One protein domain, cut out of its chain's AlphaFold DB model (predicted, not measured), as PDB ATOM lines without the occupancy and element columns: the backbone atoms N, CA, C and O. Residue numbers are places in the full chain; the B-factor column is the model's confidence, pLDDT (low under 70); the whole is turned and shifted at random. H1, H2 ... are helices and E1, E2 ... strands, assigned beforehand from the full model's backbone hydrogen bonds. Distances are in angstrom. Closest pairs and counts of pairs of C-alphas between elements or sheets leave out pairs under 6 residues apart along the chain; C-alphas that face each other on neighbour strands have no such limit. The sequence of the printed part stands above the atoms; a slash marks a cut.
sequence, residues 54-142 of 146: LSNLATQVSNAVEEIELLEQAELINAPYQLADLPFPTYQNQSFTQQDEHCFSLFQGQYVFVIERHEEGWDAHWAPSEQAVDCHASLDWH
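This is residues 54 to 142 of the 146 residues of an uncharacterized protein of Marinomonas communis (UniProt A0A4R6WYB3). One long helix, H1, covers one face of a small sheet of three strands, E1, E2 and E3, running along the strands. The long stretch of residues 74 to 102 leads from the helix to E1, where residues 97 to 98 pair with it, and the last 14 printed residues fold back over the sheet's other face. The 89 printed residues hold H1, E1, E2 and E3 in that order; the sheet, E1 - E2 - E3, is antiparallel. The class is mixed, helices and strands, with under half of the residues in named elements. The whole is compact, with a radius of gyration of the C-alphas of 12.3 A and spans of 37 by 25 by 20 A.

Find C-alpha 54 at (10.728, 27.022, -17.168); from there H1, residues 54 to 73, runs 28.9 A. E1, residues 103 to 108, begins at C-alpha 103, (29.269, 27.610, -25.675). Then come E2, residues 111 to 118, 22.1 A, and E3, residues 121 to 128, 23.8 A, ending at (15.527, 17.285, -21.995).

E1, E2 and E3 form a meander, each strand the antiparallel neighbour of the one before. Look at N 106 and O 113, 2.8 A, in the hairpin E1 and E2, and at N 114 and O 125, 2.8 A, in the hairpin E2 and E3. H1 is on the sheet in two layers, a helix on one face, at a height of 9.3 A, over E2 and E3. On the local plane it stands at 10 degrees to E3, along the strands. The closest C-alphas of H1 and E3 are those of Val 65 and Trp 122, 6.3 A. In H1 every O i to N i+4 pair is within hydrogen-bond range.

The two C-alphas farthest apart, those of Ala 74 and Glu 130, are 37.6 A apart. The printed part has no cut; the link H1 to E1 is long. No printed residue is under 70 in pLDDT.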
ATOM      1  N   LEU A  54       9.521  26.653 -16.426       88.88
ATOM      2  CA  LEU A  54      10.728  27.022 -17.168       88.88
ATOM      3  C   LEU A  54      10.446  27.990 -18.322       88.88
ATOM      4  O   LEU A  54      11.387  28.565 -18.858       88.88
ATOM      5  N   SER A  55       9.180  28.240 -18.669       88.12
ATOM      6  CA  SER A  55       8.816  29.197 -19.725       88.12
ATOM      7  C   SER A  55       9.410  30.585 -19.476       88.12
ATOM      8  O   SER A  55       9.914  31.212 -20.400       88.12
ATOM      9  N   ASN A  56       9.427  31.046 -18.222       89.19
ATOM     10  CA  ASN A  56      10.039  32.329 -17.873       89.19
ATOM     11  C   ASN A  56      11.561  32.336 -18.079       89.19
ATOM     12  O   ASN A  56      12.125  33.391 -18.354       89.19
ATOM     13  N   LEU A  57      12.230  31.193 -17.891       91.19
ATOM     14  CA  LEU A  57      13.663  31.066 -18.146       91.19
ATOM     15  C   LEU A  57      13.929  31.110 -19.650       91.19
ATOM     16  O   LEU A  57      14.764  31.891 -20.079       91.19
ATOM     17  N   ALA A  58      13.164  30.353 -20.437       91.06
ATOM     18  CA  ALA A  58      13.232  30.384 -21.895       91.06
ATOM     19  C   ALA A  58      13.093  31.809 -22.455       91.06
ATOM     20  O   ALA A  58      13.933  32.239 -23.237       91.06
ATOM     21  N   THR A  59      12.100  32.574 -21.990       91.25
ATOM     22  CA  THR A  59      11.934  33.979 -22.397       91.25
ATOM     23  C   THR A  59      13.129  34.846 -22.005       91.25
ATOM     24  O   THR A  59      13.602  35.634 -22.812       91.25
ATOM     25  N   GLN A  60      13.648  34.707 -20.780       91.81
ATOM     26  CA  GLN A  60      14.817  35.482 -20.346       91.81
ATOM     27  C   GLN A  60      16.074  35.135 -21.146       91.81
ATOM     28  O   GLN A  60      16.863  36.023 -21.441       91.81
ATOM     29  N   VAL A  61      16.251  33.861 -21.498       93.12
ATOM     30  CA  VAL A  61      17.352  33.404 -22.349       93.12
ATOM     31  C   VAL A  61      17.229  33.999 -23.749       93.12
ATOM     32  O   VAL A  61      18.207  34.555 -24.233       93.12
ATOM     33  N   SER A  62      16.038  33.959 -24.358       91.56
ATOM     34  CA  SER A  62      15.796  34.568 -25.674       91.56
ATOM     35  C   SER A  62      16.122  36.062 -25.673       91.56
ATOM     36  O   SER A  62      16.889  36.525 -26.510       91.56
ATOM     37  N   ASN A  63      15.621  36.803 -24.681       92.00
ATOM     38  CA  ASN A  63      15.900  38.234 -24.563       92.00
ATOM     39  C   ASN A  63      17.400  38.511 -24.380       92.00
ATOM     40  O   ASN A  63      17.933  39.435 -24.982       92.00
ATOM     41  N   ALA A  64      18.092  37.715 -23.558       92.31
ATOM     42  CA  ALA A  64      19.522  37.896 -23.327       92.31
ATOM     43  C   ALA A  64      20.348  37.653 -24.598       92.31
ATOM     44  O   ALA A  64      21.324  38.358 -24.829       92.31
ATOM     45  N   VAL A  65      19.952  36.686 -25.430       93.50
ATOM     46  CA  VAL A  65      20.598  36.414 -26.722       93.50
ATOM     47  C   VAL A  65      20.434  37.586 -27.687       93.50
ATOM     48  O   VAL A  65      21.423  38.041 -28.255       93.50
ATOM     49  N   GLU A  66      19.224  38.137 -27.800       92.19
ATOM     50  CA  GLU A  66      18.975  39.341 -28.603       92.19
ATOM     51  C   GLU A  66      19.798  40.541 -28.100       92.19
ATOM     52  O   GLU A  66      20.385  41.285 -28.887       92.19
ATOM     53  N   GLU A  67      19.890  40.729 -26.781       92.62
ATOM     54  CA  GLU A  67      20.704  41.794 -26.186       92.62
ATOM     55  C   GLU A  67      22.197  41.613 -26.476       92.62
ATOM     56  O   GLU A  67      22.878  42.581 -26.815       92.62
ATOM     57  N   ILE A  68      22.713  40.386 -26.381       92.69
ATOM     58  CA  ILE A  68      24.105  40.061 -26.711       92.69
ATOM     59  C   ILE A  68      24.402  40.394 -28.167       92.69
ATOM     60  O   ILE A  68      25.418  41.028 -28.447       92.69
ATOM     61  N   GLU A  69      23.511  40.029 -29.085       91.75
ATOM     62  CA  GLU A  69      23.687  40.330 -30.501       91.75
ATOM     63  C   GLU A  69      23.772  41.846 -30.743       91.75
ATOM     64  O   GLU A  69      24.656  42.322 -31.456       91.75
ATOM     65  N   LEU A  70      22.923  42.634 -30.076       91.94
ATOM     66  CA  LEU A  70      22.979  44.096 -30.145       91.94
ATOM     67  C   LEU A  70      24.274  44.669 -29.549       91.94
ATOM     68  O   LEU A  70      24.831  45.627 -30.092       91.94
ATOM     69  N   LEU A  71      24.761  44.108 -28.440       92.81
ATOM     70  CA  LEU A  71      26.021  44.523 -27.818       92.81
ATOM     71  C   LEU A  71      27.224  44.201 -28.708       92.81
ATOM     72  O   LEU A  71      28.154  45.006 -28.789       92.81
ATOM     73  N   GLU A  72      27.201  43.055 -29.385       91.44
ATOM     74  CA  GLU A  72      28.235  42.646 -30.335       91.44
ATOM     75  C   GLU A  72      28.230  43.554 -31.572       91.44
ATOM     76  O   GLU A  72      29.275  44.072 -31.962       91.44
ATOM     77  N   GLN A  73      27.054  43.845 -32.140       90.75
ATOM     78  CA  GLN A  73      26.907  44.786 -33.259       90.75
ATOM     79  C   GLN A  73      27.370  46.209 -32.906       90.75
ATOM     80  O   GLN A  73      27.830  46.950 -33.776       90.75
ATOM     81  N   ALA A  74      27.253  46.599 -31.636       91.94
ATOM     82  CA  ALA A  74      27.752  47.868 -31.113       91.94
ATOM     83  C   ALA A  74      29.251  47.842 -30.745       91.94
ATOM     84  O   ALA A  74      29.753  48.836 -30.219       91.94
ATOM     85  N   GLU A  75      29.950  46.728 -30.990       90.38
ATOM     86  CA  GLU A  75      31.362  46.490 -30.644       90.38
ATOM     87  C   GLU A  75      31.665  46.628 -29.134       90.38
ATOM     88  O   GLU A  75      32.812  46.847 -28.731       90.38
ATOM     89  N   LEU A  76      30.644  46.503 -28.274       90.19
ATOM     90  CA  LEU A  76      30.770  46.633 -26.816       90.19
ATOM     91  C   LEU A  76      31.244  45.342 -26.146       90.19
ATOM     92  O   LEU A  76      31.839  45.391 -25.069       90.19
ATOM     93  N   ILE A  77      31.002  44.205 -26.792       89.44
ATOM     94  CA  ILE A  77      31.541  42.893 -26.438       89.44
ATOM     95  C   ILE A  77      32.246  42.320 -27.664       89.44
ATOM     96  O   ILE A  77      31.839  42.587 -28.790       89.44
ATOM     97  N   ASN A  78      33.321  41.563 -27.454       86.19
ATOM     98  CA  ASN A  78      34.102  40.967 -28.534       86.19
ATOM     99  C   ASN A  78      34.689  39.630 -28.084       86.19
ATOM    100  O   ASN A  78      34.918  39.414 -26.892       86.19
ATOM    101  N   ALA A  79      34.996  38.766 -29.049       83.19
ATOM    102  CA  ALA A  79      35.696  37.519 -28.784       83.19
ATOM    103  C   ALA A  79      37.112  37.764 -28.200       83.19
ATOM    104  O   ALA A  79      37.795  38.713 -28.607       83.19
ATOM    105  N   PRO A  80      37.601  36.892 -27.295       87.00
ATOM    106  CA  PRO A  80      36.937  35.689 -26.788       87.00
ATOM    107  C   PRO A  80      35.861  36.021 -25.747       87.00
ATOM    108  O   PRO A  80      36.104  36.803 -24.826       87.00
ATOM    109  N   TYR A  81      34.687  35.398 -25.868       89.12
ATOM    110  CA  TYR A  81      33.588  35.653 -24.945       89.12
ATOM    111  C   TYR A  81      33.860  35.021 -23.585       89.12
ATOM    112  O   TYR A  81      34.219  33.844 -23.474       89.12
ATOM    113  N   GLN A  82      33.660  35.804 -22.531       89.25
ATOM    114  CA  GLN A  82      33.679  35.306 -21.165       89.25
ATOM    115  C   GLN A  82      32.292  35.434 -20.569       89.25
ATOM    116  O   GLN A  82      31.593  36.422 -20.780       89.25
ATOM    117  N   LEU A  83      31.918  34.448 -19.759       89.25
ATOM    118  CA  LEU A  83      30.617  34.422 -19.097       89.25
ATOM    119  C   LEU A  83      30.297  35.716 -18.325       89.25
ATOM    120  O   LEU A  83      29.143  36.115 -18.255       89.25
ATOM    121  N   ALA A  84      31.310  36.363 -17.742       87.50
ATOM    122  CA  ALA A  84      31.140  37.590 -16.964       87.50
ATOM    123  C   ALA A  84      30.776  38.822 -17.814       87.50
ATOM    124  O   ALA A  84      30.234  39.784 -17.271       87.50
ATOM    125  N   ASP A  85      31.069  38.786 -19.115       87.00
ATOM    126  CA  ASP A  85      30.832  39.894 -20.043       87.00
ATOM    127  C   ASP A  85      29.457  39.790 -20.724       87.00
ATOM    128  O   ASP A  85      28.997  40.742 -21.355       87.00
ATOM    129  N   LEU A  86      28.789  38.640 -20.587       89.88
ATOM    130  CA  LEU A  86      27.510  38.345 -21.218       89.88
ATOM    131  C   LEU A  86      26.360  38.536 -20.209       89.88
ATOM    132  O   LEU A  86      26.416  37.985 -19.107       89.88
ATOM    133  N   PRO A  87      25.290  39.276 -20.557       91.19
ATOM    134  CA  PRO A  87      24.141  39.544 -19.689       91.19
ATOM    135  C   PRO A  87      23.204  38.330 -19.531       91.19
ATOM    136  O   PRO A  87      21.984  38.447 -19.627       91.19
ATOM    137  N   PHE A  88      23.745  37.138 -19.274       90.62
ATOM    138  CA  PHE A  88      22.920  35.946 -19.101       90.62
ATOM    139  C   PHE A  88      22.107  35.980 -17.800       90.62
ATOM    140  O   PHE A  88      22.621  36.350 -16.736       90.62
ATOM    141  N   PRO A  89      20.839  35.535 -17.837       86.56
ATOM    142  CA  PRO A  89      19.992  35.512 -16.658       86.56
ATOM    143  C   PRO A  89      20.470  34.454 -15.654       86.56
ATOM    144  O   PRO A  89      20.976  33.390 -16.008       86.56
ATOM    145  N   THR A  90      20.243  34.727 -14.370       85.44
ATOM    146  CA  THR A  90      20.380  33.736 -13.291       85.44
ATOM    147  C   THR A  90      18.995  33.201 -12.933       85.44
ATOM    148  O   THR A  90      18.054  33.980 -12.780       85.44
ATOM    149  N   TYR A  91      18.852  31.889 -12.742       83.81
ATOM    150  CA  TYR A  91      17.565  31.263 -12.428       83.81
ATOM    151  C   TYR A  91      17.676  30.339 -11.221       83.81
ATOM    152  O   TYR A  91      18.501  29.438 -11.197       83.81
ATOM    153  N   GLN A  92      16.844  30.560 -10.197       84.25
ATOM    154  CA  GLN A  92      16.826  29.745  -8.969       84.25
ATOM    155  C   GLN A  92      18.220  29.512  -8.340       84.25
ATOM    156  O   GLN A  92      18.524  28.417  -7.873       84.25
ATOM    157  N   ASN A  93      19.062  30.552  -8.298       81.38
ATOM    158  CA  ASN A  93      20.459  30.501  -7.827       81.38
ATOM    159  C   ASN A  93      21.406  29.638  -8.678       81.38
ATOM    160  O   ASN A  93      22.502  29.312  -8.226       81.38
ATOM    161  N   GLN A  94      21.005  29.280  -9.894       85.00
ATOM    162  CA  GLN A  94      21.864  28.653 -10.886       85.00
ATOM    163  C   GLN A  94      22.224  29.666 -11.968       85.00
ATOM    164  O   GLN A  94      21.383  30.449 -12.420       85.00
ATOM    165  N   SER A  95      23.491  29.653 -12.356       88.94
ATOM    166  CA  SER A  95      24.039  30.476 -13.426       88.94
ATOM    167  C   SER A  95      24.444  29.593 -14.594       88.94
ATOM    168  O   SER A  95      24.717  28.403 -14.425       88.94
ATOM    169  N   PHE A  96      24.537  30.203 -15.769       93.94
ATOM    170  CA  PHE A  96      25.207  29.575 -16.894       93.94
ATOM    171  C   PHE A  96      26.642  29.191 -16.519       93.94
ATOM    172  O   PHE A  96      27.279  29.789 -15.650       93.94
ATOM    173  N   THR A  97      27.126  28.152 -17.177       93.69
ATOM    174  CA  THR A  97      28.488  27.649 -17.088       93.69
ATOM    175  C   THR A  97      29.101  27.731 -18.471       93.69
ATOM    176  O   THR A  97      28.469  27.367 -19.463       93.69
ATOM    177  N   GLN A  98      30.320  28.248 -18.538       94.56
ATOM    178  CA  GLN A  98      31.064  28.327 -19.783       94.56
ATOM    179  C   GLN A  98      31.731  26.976 -20.047       94.56
ATOM    180  O   GLN A  98      32.521  26.518 -19.222       94.56
ATOM    181  N   GLN A  99      31.382  26.340 -21.165       92.19
ATOM    182  CA  GLN A  99      31.968  25.063 -21.587       92.19
ATOM    183  C   GLN A  99      33.153  25.300 -22.527       92.19
ATOM    184  O   GLN A  99      34.191  24.654 -22.390       92.19
ATOM    185  N   ASP A 100      33.028  26.287 -23.419       89.81
ATOM    186  CA  ASP A 100      34.108  26.783 -24.272       89.81
ATOM    187  C   ASP A 100      33.959  28.302 -24.533       89.81
ATOM    188  O   ASP A 100      33.215  28.993 -23.840       89.81
ATOM    189  N   GLU A 101      34.712  28.867 -25.478       88.88
ATOM    190  CA  GLU A 101      34.671  30.306 -25.801       88.88
ATOM    191  C   GLU A 101      33.352  30.775 -26.447       88.88
ATOM    192  O   GLU A 101      33.093  31.972 -26.491       88.88
ATOM    193  N   HIS A 102      32.544  29.856 -26.973       93.19
ATOM    194  CA  HIS A 102      31.336  30.120 -27.757       93.19
ATOM    195  C   HIS A 102      30.111  29.382 -27.201       93.19
ATOM    196  O   HIS A 102      29.012  29.627 -27.675       93.19
ATOM    197  N   CYS A 103      30.281  28.512 -26.202       94.62
ATOM    198  CA  CYS A 103      29.269  27.610 -25.675       94.62
ATOM    199  C   CYS A 103      29.026  27.831 -24.180       94.62
ATOM    200  O   CYS A 103      29.907  27.637 -23.328       94.62
ATOM    201  N   PHE A 104      27.776  28.150 -23.850       95.00
ATOM    202  CA  PHE A 104      27.314  28.408 -22.493       95.00
ATOM    203  C   PHE A 104      26.110  27.528 -22.182       95.00
ATOM    204  O   PHE A 104      25.153  27.474 -22.946       95.00
ATOM    205  N   SER A 105      26.134  26.843 -21.041       94.94
ATOM    206  CA  SER A 105      25.090  25.882 -20.666       94.94
ATOM    207  C   SER A 105      24.567  26.106 -19.252       94.94
ATOM    208  O   SER A 105      25.319  26.435 -18.333       94.94
ATOM    209  N   LEU A 106      23.271  25.888 -19.065       94.75
ATOM    210  CA  LEU A 106      22.580  25.916 -17.782       94.75
ATOM    211  C   LEU A 106      21.760  24.633 -17.633       94.75
ATOM    212  O   LEU A 106      20.822  24.385 -18.388       94.75
ATOM    213  N   PHE A 107      22.105  23.820 -16.637       92.81
ATOM    214  CA  PHE A 107      21.416  22.564 -16.355       92.81
ATOM    215  C   PHE A 107      20.389  22.729 -15.236       92.81
ATOM    216  O   PHE A 107      20.757  22.829 -14.073       92.81
ATOM    217  N   GLN A 108      19.101  22.681 -15.571       90.12
ATOM    218  CA  GLN A 108      17.996  22.889 -14.641       90.12
ATOM    219  C   GLN A 108      17.142  21.619 -14.498       90.12
ATOM    220  O   GLN A 108      16.157  21.401 -15.206       90.12
ATOM    221  N   GLY A 109      17.491  20.783 -13.519       87.06
ATOM    222  CA  GLY A 109      16.714  19.595 -13.153       87.06
ATOM    223  C   GLY A 109      16.810  18.470 -14.185       87.06
ATOM    224  O   GLY A 109      17.686  17.626 -14.066       87.06
ATOM    225  N   GLN A 110      15.882  18.430 -15.145       90.75
ATOM    226  CA  GLN A 110      15.847  17.455 -16.254       90.75
ATOM    227  C   GLN A 110      15.931  18.133 -17.629       90.75
ATOM    228  O   GLN A 110      15.564  17.552 -18.652       90.75
ATOM    229  N   TYR A 111      16.357  19.392 -17.651       92.12
ATOM    230  CA  TYR A 111      16.433  20.210 -18.849       92.12
ATOM    231  C   TYR A 111      17.781  20.906 -18.890       92.12
ATOM    232  O   TYR A 111      18.307  21.326 -17.860       92.12
ATOM    233  N   VAL A 112      18.324  21.053 -20.088       94.06
ATOM    234  CA  VAL A 112      19.504  21.865 -20.347       94.06
ATOM    235  C   VAL A 112      19.114  23.006 -21.273       94.06
ATOM    236  O   VAL A 112      18.365  22.804 -22.227       94.06
ATOM    237  N   PHE A 113      19.602  24.198 -20.957       94.38
ATOM    238  CA  PHE A 113      19.557  25.378 -21.806       94.38
ATOM    239  C   PHE A 113      20.967  25.643 -22.298       94.38
ATOM    240  O   PHE A 113      21.911  25.604 -21.508       94.38
ATOM    241  N   VAL A 114      21.103  25.904 -23.585       94.88
ATOM    242  CA  VAL A 114      22.371  26.162 -24.246       94.88
ATOM    243  C   VAL A 114      22.270  27.466 -25.017       94.88
ATOM    244  O   VAL A 114      21.243  27.739 -25.632       94.88
ATOM    245  N   ILE A 115      23.341  28.246 -24.980       94.88
ATOM    246  CA  ILE A 115      23.546  29.411 -25.829       94.88
ATOM    247  C   ILE A 115      24.883  29.220 -26.544       94.88
ATOM    248  O   ILE A 115      25.904  29.009 -25.884       94.88
ATOM    249  N   GLU A 116      24.862  29.269 -27.873       95.00
ATOM    250  CA  GLU A 116      26.027  29.062 -28.729       95.00
ATOM    251  C   GLU A 116      26.230  30.246 -29.682       95.00
ATOM    252  O   GLU A 116      25.274  30.757 -30.262       95.00
ATOM    253  N   ARG A 117      27.479  30.686 -29.864       93.44
ATOM    254  CA  ARG A 117      27.858  31.655 -30.902       93.44
ATOM    255  C   ARG A 117      28.375  30.921 -32.140       93.44
ATOM    256  O   ARG A 117      29.477  30.381 -32.128       93.44
ATOM    257  N   HIS A 118      27.615  30.971 -33.229       90.88
ATOM    258  CA  HIS A 118      28.009  30.507 -34.569       90.88
ATOM    259  C   HIS A 118      28.439  31.677 -35.435       90.88
ATOM    260  O   HIS A 118      28.053  32.783 -35.117       90.88
ATOM    261  N   GLU A 119      29.145  31.484 -36.555       86.44
ATOM    262  CA  GLU A 119      29.630  32.586 -37.416       86.44
ATOM    263  C   GLU A 119      28.565  33.655 -37.736       86.44
ATOM    264  O   GLU A 119      28.874  34.848 -37.690       86.44
ATOM    265  N   GLU A 120      27.321  33.232 -37.978       85.00
ATOM    266  CA  GLU A 120      26.200  34.087 -38.393       85.00
ATOM    267  C   GLU A 120      25.466  34.794 -37.238       85.00
ATOM    268  O   GLU A 120      24.753  35.758 -37.500       85.00
ATOM    269  N   GLY A 121      25.649  34.371 -35.981       89.19
ATOM    270  CA  GLY A 121      24.939  34.955 -34.842       89.19
ATOM    271  C   GLY A 121      24.910  34.072 -33.595       89.19
ATOM    272  O   GLY A 121      25.653  33.095 -33.476       89.19
ATOM    273  N   TRP A 122      24.059  34.448 -32.647       92.50
ATOM    274  CA  TRP A 122      23.859  33.725 -31.396       92.50
ATOM    275  C   TRP A 122      22.587  32.893 -31.449       92.50
ATOM    276  O   TRP A 122      21.525  33.403 -31.795       92.50
ATOM    277  N   ASP A 123      22.694  31.640 -31.022       93.25
ATOM    278  CA  ASP A 123      21.572  30.722 -30.961       93.25
ATOM    279  C   ASP A 123      21.319  30.212 -29.553       93.25
ATOM    280  O   ASP A 123      22.245  29.914 -28.798       93.25
ATOM    281  N   ALA A 124      20.040  30.082 -29.204       93.81
ATOM    282  CA  ALA A 124      19.614  29.558 -27.921       93.81
ATOM    283  C   ALA A 124      18.733  28.328 -28.098       93.81
ATOM    284  O   ALA A 124      17.739  28.335 -28.823       93.81
ATOM    285  N   HIS A 125      19.070  27.274 -27.369       93.88
ATOM    286  CA  HIS A 125      18.413  25.986 -27.462       93.88
ATOM    287  C   HIS A 125      18.090  25.427 -26.084       93.88
ATOM    288  O   HIS A 125      18.722  25.752 -25.079       93.88
ATOM    289  N   TRP A 126      17.117  24.528 -26.040       93.81
ATOM    290  CA  TRP A 126      16.869  23.690 -24.882       93.81
ATOM    291  C   TRP A 126      16.644  22.239 -25.294       93.81
ATOM    292  O   TRP A 126      16.209  21.951 -26.407       93.81
ATOM    293  N   ALA A 127      16.933  21.319 -24.383       92.88
ATOM    294  CA  ALA A 127      16.631  19.905 -24.557       92.88
ATOM    295  C   ALA A 127      16.363  19.243 -23.198       92.88
ATOM    296  O   ALA A 127      16.912  19.672 -22.177       92.88
ATOM    297  N   PRO A 128      15.544  18.179 -23.143       92.62
ATOM    298  CA  PRO A 128      15.527  17.285 -21.995       92.62
ATOM    299  C   PRO A 128      16.893  16.604 -21.841       92.62
ATOM    300  O   PRO A 128      17.430  16.050 -22.799       92.62
ATOM    301  N   SER A 129      17.453  16.621 -20.635       91.44
ATOM    302  CA  SER A 129      18.712  15.946 -20.314       91.44
ATOM    303  C   SER A 129      18.737  15.555 -18.842       91.44
ATOM    304  O   SER A 129      18.254  16.293 -17.990       91.44
ATOM    305  N   GLU A 130      19.331  14.409 -18.523       89.31
ATOM    306  CA  GLU A 130      19.552  13.979 -17.134       89.31
ATOM    307  C   GLU A 130      20.873  14.508 -16.554       89.31
ATOM    308  O   GLU A 130      21.138  14.350 -15.362       89.31
ATOM    309  N   GLN A 131      21.706  15.137 -17.385       88.94
ATOM    310  CA  GLN A 131      23.024  15.632 -17.004       88.94
ATOM    311  C   GLN A 131      23.334  16.990 -17.640       88.94
ATOM    312  O   GLN A 131      22.773  17.356 -18.676       88.94
ATOM    313  N   ALA A 132      24.271  17.718 -17.035       87.19
ATOM    314  CA  ALA A 132      24.877  18.871 -17.684       87.19
ATOM    315  C   ALA A 132      25.640  18.404 -18.932       87.19
ATOM    316  O   ALA A 132      26.378  17.418 -18.881       87.19
ATOM    317  N   VAL A 133      25.427  19.098 -20.043       91.69
ATOM    318  CA  VAL A 133      26.037  18.800 -21.339       91.69
ATOM    319  C   VAL A 133      26.486  20.092 -22.011       91.69
ATOM    320  O   VAL A 133      26.015  21.174 -21.656       91.69
ATOM    321  N   ASP A 134      27.390  19.959 -22.975       91.62
ATOM    322  CA  ASP A 134      27.787  21.037 -23.874       91.62
ATOM    323  C   ASP A 134      26.797  21.219 -25.040       91.62
ATOM    324  O   ASP A 134      25.805  20.494 -25.175       91.62
ATOM    325  N   CYS A 135      27.079  22.216 -25.877       91.62
ATOM    326  CA  CYS A 135      26.274  22.591 -27.034       91.62
ATOM    327  C   CYS A 135      26.237  21.510 -28.121       91.62
ATOM    328  O   CYS A 135      25.306  21.460 -28.918       91.62
ATOM    329  N   HIS A 136      27.239  20.627 -28.167       91.06
ATOM    330  CA  HIS A 136      27.430  19.662 -29.254       91.06
ATOM    331  C   HIS A 136      26.973  18.252 -28.864       91.06
ATOM    332  O   HIS A 136      27.140  17.297 -29.629       91.06
ATOM    333  N   ALA A 137      26.361  18.106 -27.687       91.06
ATOM    334  CA  ALA A 137      25.784  16.852 -27.247       91.06
ATOM    335  C   ALA A 137      24.689  16.367 -28.209       91.06
ATOM    336  O   ALA A 137      23.882  17.135 -28.737       91.06
ATOM    337  N   SER A 138      24.645  15.048 -28.416       91.75
ATOM    338  CA  SER A 138      23.657  14.399 -29.280       91.75
ATOM    339  C   SER A 138      22.298  14.324 -28.573       91.75
ATOM    340  O   SER A 138      21.927  13.288 -28.022       91.75
ATOM    341  N   LEU A 139      21.584  15.452 -28.562       89.31
ATOM    342  CA  LEU A 139      20.242  15.615 -28.009       89.31
ATOM    343  C   LEU A 139      19.257  16.099 -29.084       89.31
ATOM    344  O   LEU A 139      19.645  16.674 -30.100       89.31
ATOM    345  N   ASP A 140      17.966  15.872 -28.835       90.12
ATOM    346  CA  ASP A 140      16.879  16.464 -29.618       90.12
ATOM    347  C   ASP A 140      16.731  17.943 -29.182       90.12
ATOM    348  O   ASP A 140      16.010  18.247 -28.232       90.12
ATOM    349  N   TRP A 141      17.473  18.854 -29.824       91.31
ATOM    350  CA  TRP A 141      17.487  20.287 -29.493       91.31
ATOM    351  C   TRP A 141      16.250  21.040 -30.002       91.31
ATOM    352  O   TRP A 141      15.764  20.810 -31.112       91.31
ATOM    353  N   HIS A 142      15.780  21.999 -29.206       91.00
ATOM    354  CA  HIS A 142      14.655  22.879 -29.515       91.00
ATOM    355  C   HIS A 142      15.085  24.345 -29.433       91.00
ATOM    356  O   HIS A 142      15.552  24.786 -28.385       91.00
TER     357      HIS A 142